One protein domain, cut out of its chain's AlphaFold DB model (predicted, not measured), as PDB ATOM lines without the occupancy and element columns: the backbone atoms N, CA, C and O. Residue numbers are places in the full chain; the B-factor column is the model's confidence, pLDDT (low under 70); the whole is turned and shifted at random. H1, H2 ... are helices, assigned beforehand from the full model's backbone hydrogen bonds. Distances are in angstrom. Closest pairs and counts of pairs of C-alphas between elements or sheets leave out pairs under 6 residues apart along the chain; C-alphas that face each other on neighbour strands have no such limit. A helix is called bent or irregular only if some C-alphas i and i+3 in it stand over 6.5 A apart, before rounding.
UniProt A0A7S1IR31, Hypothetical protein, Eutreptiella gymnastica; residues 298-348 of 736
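Overview. This is residues 298 to 348 of the 736 residues of the protein "Hypothetical protein" of Eutreptiella gymnastica (UniProt A0A7S1IR31). The model is a slim helical hairpin: two long helices, H2 and H1, stand side by side along nearly their whole length, and a loop of residues 319 to 326 turns the chain back at one end. Short tails, residues 298 to 301 and 346 to 348, lie together with the outer ends of the helices at the other end of the rod. The printed part has 51 residues with two named helices, H1 then H2, and no named strand; the class is all helix. It is only just loose, close to compact, with a radius of gyration of the C-alphas of 12.1 A, and its C-alphas span 39 by 16 by 11 A.

Arrangement. H2, residues 327 to 345, is the longest helix, and it touches H1, residues 302 to 318, with 20 pairs of C-alphas within 8 A. The closest C-alphas of the two are those of Lys 327 and Ile 317, 5.1 A apart. Their lines stand at a shallow tilt of 2 degrees and run opposite ways, a helical hairpin. Their centres are 9.5 A apart. In H1 and H2 every O i to N i+4 pair is within hydrogen-bond range.

Along the chain. H2 has 19 residues and measures 26.6 A from C-alpha 327 at (157.027, 165.661, 192.972) to C-alpha 345 at (156.163, 154.369, 168.908). H1 has 17 residues and measures 24.1 A from its first C-alpha, that of Pro 302 at (159.667, 159.143, 169.607), to its last, that of Ile 318. Neither helix is bent.

Size, cuts and confidence. The outline is a rod, and the two C-alphas farthest apart, those of Glu 321 and Gly 348, are 40.0 A apart. The C-alphas of Val 298 and Gly 348, the first and last printed, are 18.1 A apart. The printed part has no cut, and the link from H1 to H2, 8 residues, is short. The mean pLDDT of the printed part is 84.2; residue 321 and residues 347 to 348 are under 70.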
ATOM      1  N   VAL A 298     154.939 163.783 166.606       75.12
ATOM      2  CA  VAL A 298     155.594 163.306 167.839       75.12
ATOM      3  C   VAL A 298     156.087 161.871 167.644       75.12
ATOM      4  O   VAL A 298     157.220 161.547 167.992       75.12
ATOM      5  N   LEU A 299     155.274 161.034 166.995       75.12
ATOM      6  CA  LEU A 299     155.592 159.634 166.687       75.12
ATOM      7  C   LEU A 299     156.668 159.482 165.603       75.12
ATOM      8  O   LEU A 299     157.268 158.421 165.475       75.12
ATOM      9  N   ARG A 300     156.953 160.552 164.851       82.62
ATOM     10  CA  ARG A 300     158.070 160.618 163.899       82.62
ATOM     11  C   ARG A 300     159.446 160.691 164.576       82.62
ATOM     12  O   ARG A 300     160.430 160.322 163.945       82.62
ATOM     13  N   TRP A 301     159.515 161.157 165.824       85.00
ATOM     14  CA  TRP A 301     160.756 161.290 166.599       85.00
ATOM     15  C   TRP A 301     160.526 160.862 168.062       85.00
ATOM     16  O   TRP A 301     160.636 161.689 168.973       85.00
ATOM     17  N   PRO A 302     160.167 159.587 168.308       85.50
ATOM     18  CA  PRO A 302     159.667 159.143 169.607       85.50
ATOM     19  C   PRO A 302     160.712 159.308 170.714       85.50
ATOM     20  O   PRO A 302     160.403 159.877 171.755       85.50
ATOM     21  N   SER A 303     161.965 158.941 170.449       87.81
ATOM     22  CA  SER A 303     163.082 159.019 171.396       87.81
ATOM     23  C   SER A 303     163.420 160.466 171.797       87.81
ATOM     24  O   SER A 303     163.718 160.752 172.959       87.81
ATOM     25  N   LEU A 304     163.272 161.425 170.873       88.44
ATOM     26  CA  LEU A 304     163.358 162.862 171.178       88.44
ATOM     27  C   LEU A 304     162.182 163.310 172.055       88.44
ATOM     28  O   LEU A 304     162.382 164.014 173.044       88.44
ATOM     29  N   ALA A 305     160.959 162.896 171.727       89.69
ATOM     30  CA  ALA A 305     159.779 163.237 172.512       89.69
ATOM     31  C   ALA A 305     159.816 162.621 173.928       89.69
ATOM     32  O   ALA A 305     159.426 163.289 174.886       89.69
ATOM     33  N   MET A 306     160.359 161.408 174.087       91.06
ATOM     34  CA  MET A 306     160.626 160.781 175.386       91.06
ATOM     35  C   MET A 306     161.710 161.541 176.159       91.06
ATOM     36  O   MET A 306     161.496 161.894 177.316       91.06
ATOM     37  N   SER A 307     162.822 161.898 175.507       90.00
ATOM     38  CA  SER A 307     163.892 162.709 176.115       90.00
ATOM     39  C   SER A 307     163.387 164.070 176.611       90.00
ATOM     40  O   SER A 307     163.728 164.494 177.716       90.00
ATOM     41  N   LEU A 308     162.536 164.745 175.831       90.38
ATOM     42  CA  LEU A 308     161.911 166.018 176.205       90.38
ATOM     43  C   LEU A 308     160.903 165.857 177.350       90.38
ATOM     44  O   LEU A 308     160.897 166.680 178.264       90.38
ATOM     45  N   LEU A 309     160.079 164.805 177.328       90.62
ATOM     46  CA  LEU A 309     159.101 164.525 178.382       90.62
ATOM     47  C   LEU A 309     159.783 164.202 179.718       90.62
ATOM     48  O   LEU A 309     159.389 164.752 180.745       90.62
ATOM     49  N   PHE A 310     160.830 163.374 179.697       90.38
ATOM     50  CA  PHE A 310     161.647 163.082 180.875       90.38
ATOM     51  C   PHE A 310     162.350 164.341 181.392       90.38
ATOM     52  O   PHE A 310     162.248 164.659 182.573       90.38
ATOM     53  N   SER A 311     162.989 165.116 180.508       87.88
ATOM     54  CA  SER A 311     163.669 166.362 180.893       87.88
ATOM     55  C   SER A 311     162.709 167.372 181.527       87.88
ATOM     56  O   SER A 311     163.052 167.992 182.529       87.88
ATOM     57  N   LEU A 312     161.496 167.523 180.982       88.44
ATOM     58  CA  LEU A 312     160.475 168.416 181.529       88.44
ATOM     59  C   LEU A 312     159.931 167.911 182.873       88.44
ATOM     60  O   LEU A 312     159.834 168.694 183.815       88.44
ATOM     61  N   GLY A 313     159.615 166.617 182.983       88.25
ATOM     62  CA  GLY A 313     159.162 166.012 184.238       88.25
ATOM     63  C   GLY A 313     160.209 166.142 185.344       88.25
ATOM     64  O   GLY A 313     159.886 166.564 186.453       88.25
ATOM     65  N   TYR A 314     161.481 165.890 185.023       84.19
ATOM     66  CA  TYR A 314     162.585 166.032 185.966       84.19
ATOM     67  C   TYR A 314     162.863 167.496 186.346       84.19
ATOM     68  O   TYR A 314     163.100 167.799 187.514       84.19
ATOM     69  N   LEU A 315     162.744 168.438 185.404       84.44
ATOM     70  CA  LEU A 315     162.837 169.873 185.694       84.44
ATOM     71  C   LEU A 315     161.710 170.341 186.635       84.44
ATOM     72  O   LEU A 315     161.941 171.166 187.516       84.44
ATOM     73  N   CYS A 316     160.505 169.783 186.492       84.44
ATOM     74  CA  CYS A 316     159.392 170.024 187.411       84.44
ATOM     75  C   CYS A 316     159.576 169.347 188.785       84.44
ATOM     76  O   CYS A 316     159.055 169.866 189.767       84.44
ATOM     77  N   ILE A 317     160.336 168.249 188.884       82.62
ATOM     78  CA  ILE A 317     160.759 167.662 190.169       82.62
ATOM     79  C   ILE A 317     161.791 168.570 190.862       82.62
ATOM     80  O   ILE A 317     161.626 168.882 192.038       82.62
ATOM     81  N   ILE A 318     162.810 169.060 190.139       76.56
ATOM     82  CA  ILE A 318     163.818 170.001 190.676       76.56
ATOM     83  C   ILE A 318     163.162 171.299 191.178       76.56
ATOM     84  O   ILE A 318     163.575 171.852 192.195       76.56
ATOM     85  N   PHE A 319     162.138 171.792 190.479       76.75
ATOM     86  CA  PHE A 319     161.410 173.008 190.848       76.75
ATOM     87  C   PHE A 319     160.111 172.750 191.639       76.75
ATOM     88  O   PHE A 319     159.215 173.593 191.588       76.75
ATOM     89  N   GLU A 320     160.003 171.648 192.399       77.81
ATOM     90  CA  GLU A 320     158.841 171.370 193.272       77.81
ATOM     91  C   GLU A 320     158.509 172.574 194.177       77.81
ATOM     92  O   GLU A 320     157.363 173.009 194.216       77.81
ATOM     93  N   GLU A 321     159.510 173.209 194.802       65.31
ATOM     94  CA  GLU A 321     159.342 174.398 195.665       65.31
ATOM     95  C   GLU A 321     158.748 175.640 194.959       65.31
ATOM     96  O   GLU A 321     158.353 176.613 195.608       65.31
ATOM     97  N   LEU A 322     158.714 175.651 193.623       71.56
ATOM     98  CA  LEU A 322     158.135 176.727 192.810       71.56
ATOM     99  C   LEU A 322     156.768 176.352 192.214       71.56
ATOM    100  O   LEU A 322     156.130 177.203 191.589       71.56
ATOM    101  N   LEU A 323     156.324 175.106 192.388       72.94
ATOM    102  CA  LEU A 323     155.103 174.553 191.810       72.94
ATOM    103  C   LEU A 323     154.078 174.206 192.907       72.94
ATOM    104  O   LEU A 323     154.442 173.818 194.010       72.94
ATOM    105  N   PRO A 324     152.766 174.273 192.618       72.50
ATOM    106  CA  PRO A 324     151.723 173.862 193.563       72.50
ATOM    107  C   PRO A 324     151.503 172.333 193.582       72.50
ATOM    108  O   PRO A 324     150.458 171.870 194.036       72.50
ATOM    109  N   PHE A 325     152.434 171.549 193.031       75.75
ATOM    110  CA  PHE A 325     152.284 170.115 192.779       75.75
ATOM    111  C   PHE A 325     153.424 169.337 193.426       75.75
ATOM    112  O   PHE A 325     154.587 169.658 193.213       75.75
ATOM    113  N   ASN A 326     153.086 168.276 194.154       80.12
ATOM    114  CA  ASN A 326     154.074 167.412 194.786       80.12
ATOM    115  C   ASN A 326     154.807 166.522 193.756       80.12
ATOM    116  O   ASN A 326     154.171 165.927 192.877       80.12
ATOM    117  N   LYS A 327     156.131 166.380 193.900       81.12
ATOM    118  CA  LYS A 327     157.027 165.661 192.972       81.12
ATOM    119  C   LYS A 327     156.637 164.203 192.736       81.12
ATOM    120  O   LYS A 327     156.869 163.679 191.649       81.12
ATOM    121  N   ASN A 328     155.993 163.558 193.708       84.50
ATOM    122  CA  ASN A 328     155.600 162.152 193.629       84.50
ATOM    123  C   ASN A 328     154.514 161.967 192.549       84.50
ATOM    124  O   ASN A 328     154.541 161.006 191.785       84.50
ATOM    125  N   CYS A 329     153.613 162.949 192.403       85.81
ATOM    126  CA  CYS A 329     152.640 163.006 191.307       85.81
ATOM    127  C   CYS A 329     153.324 163.241 189.948       85.81
ATOM    128  O   CYS A 329     152.981 162.598 188.955       85.81
ATOM    129  N   ILE A 330     154.329 164.124 189.912       88.00
ATOM    130  CA  ILE A 330     155.083 164.471 188.696       88.00
ATOM    131  C   ILE A 330     155.858 163.249 188.173       88.00
ATOM    132  O   ILE A 330     155.784 162.947 186.984       88.00
ATOM    133  N   GLY A 331     156.527 162.500 189.056       88.06
ATOM    134  CA  GLY A 331     157.246 161.269 188.713       88.06
ATOM    135  C   GLY A 331     156.335 160.161 188.173       88.06
ATOM    136  O   GLY A 331     156.663 159.535 187.165       88.06
ATOM    137  N   LEU A 332     155.162 159.950 188.781       91.19
ATOM    138  CA  LEU A 332     154.174 158.986 188.279       91.19
ATOM    139  C   LEU A 332     153.603 159.400 186.910       91.19
ATOM    140  O   LEU A 332     153.481 158.564 186.014       91.19
ATOM    141  N   LEU A 333     153.284 160.685 186.719       90.31
ATOM    142  CA  LEU A 333     152.772 161.200 185.444       90.31
ATOM    143  C   LEU A 333     153.824 161.105 184.326       90.31
ATOM    144  O   LEU A 333     153.485 160.748 183.196       90.31
ATOM    145  N   MET A 334     155.094 161.371 184.648       91.88
ATOM    146  CA  MET A 334     156.237 161.192 183.749       91.88
ATOM    147  C   MET A 334     156.366 159.730 183.301       91.88
ATOM    148  O   MET A 334     156.414 159.474 182.097       91.88
ATOM    149  N   ALA A 335     156.313 158.771 184.233       93.94
ATOM    150  CA  ALA A 335     156.385 157.342 183.921       93.94
ATOM    151  C   ALA A 335     155.256 156.887 182.986       93.94
ATOM    152  O   ALA A 335     155.509 156.272 181.949       93.94
ATOM    153  N   VAL A 336     154.006 157.225 183.324       92.81
ATOM    154  CA  VAL A 336     152.831 156.861 182.515       92.81
ATOM    155  C   VAL A 336     152.906 157.499 181.126       92.81
ATOM    156  O   VAL A 336     152.606 156.834 180.133       92.81
ATOM    157  N   GLY A 337     153.347 158.756 181.027       91.00
ATOM    158  CA  GLY A 337     153.527 159.441 179.748       91.00
ATOM    159  C   GLY A 337     154.607 158.800 178.867       91.00
ATOM    160  O   GLY A 337     154.368 158.591 177.678       91.00
ATOM    161  N   LEU A 338     155.754 158.428 179.445       92.75
ATOM    162  CA  LEU A 338     156.858 157.775 178.731       92.75
ATOM    163  C   LEU A 338     156.467 156.389 178.206       92.75
ATOM    164  O   LEU A 338     156.657 156.118 177.021       92.75
ATOM    165  N   TRP A 339     155.846 155.541 179.031       93.50
ATOM    166  CA  TRP A 339     155.363 154.228 178.582       93.50
ATOM    167  C   TRP A 339     154.217 154.329 177.567       93.50
ATOM    168  O   TRP A 339     154.171 153.547 176.617       93.50
ATOM    169  N   THR A 340     153.334 155.326 177.697       90.00
ATOM    170  CA  THR A 340     152.294 155.605 176.689       90.00
ATOM    171  C   THR A 340     152.919 155.976 175.343       90.00
ATOM    172  O   THR A 340     152.507 155.451 174.308       90.00
ATOM    173  N   LEU A 341     153.930 156.850 175.348       89.31
ATOM    174  CA  LEU A 341     154.639 157.275 174.145       89.31
ATOM    175  C   LEU A 341     155.428 156.118 173.511       89.31
ATOM    176  O   LEU A 341     155.318 155.907 172.304       89.31
ATOM    177  N   ARG A 342     156.113 155.293 174.313       89.81
ATOM    178  CA  ARG A 342     156.789 154.077 173.838       89.81
ATOM    179  C   ARG A 342     155.819 153.086 173.185       89.81
ATOM    180  O   ARG A 342     156.062 152.632 172.069       89.81
ATOM    181  N   ASN A 343     154.680 152.813 173.823       89.81
ATOM    182  CA  ASN A 343     153.625 151.950 173.279       89.81
ATOM    183  C   ASN A 343     152.926 152.545 172.031       89.81
ATOM    184  O   ASN A 343     152.261 151.830 171.283       89.81
ATOM    185  N   ARG A 344     153.063 153.855 171.777       85.94
ATOM    186  CA  ARG A 344     152.658 154.480 170.506       85.94
ATOM    187  C   ARG A 344     153.738 154.404 169.425       85.94
ATOM    188  O   ARG A 344     153.377 154.316 168.254       85.94
ATOM    189  N   ALA A 345     155.014 154.437 169.807       84.94
ATOM    190  CA  ALA A 345     156.163 154.369 168.908       84.94
ATOM    191  C   ALA A 345     156.408 152.952 168.360       84.94
ATOM    192  O   ALA A 345     156.606 152.770 167.158       84.94
ATOM    193  N   VAL A 346     156.362 151.939 169.230       83.62
ATOM    194  CA  VAL A 346     156.656 150.543 168.879       83.62
ATOM    195  C   VAL A 346     155.360 149.784 168.596       83.62
ATOM    196  O   VAL A 346     154.569 149.500 169.491       83.62
ATOM    197  N   SER A 347     155.142 149.414 167.332       65.44
ATOM    198  CA  SER A 347     153.967 148.632 166.918       65.44
ATOM    199  C   SER A 347     154.124 147.141 167.242       65.44
ATOM    200  O   SER A 347     154.510 146.354 166.378       65.44
ATOM    201  N   GLY A 348     153.807 146.721 168.471       61.53
ATOM    202  CA  GLY A 348     153.795 145.296 168.819       61.53
ATOM    203  C   GLY A 348     153.370 144.964 170.252       61.53
ATOM    204  O   GLY A 348     153.395 145.802 171.143       61.53
TER     205      GLY A 348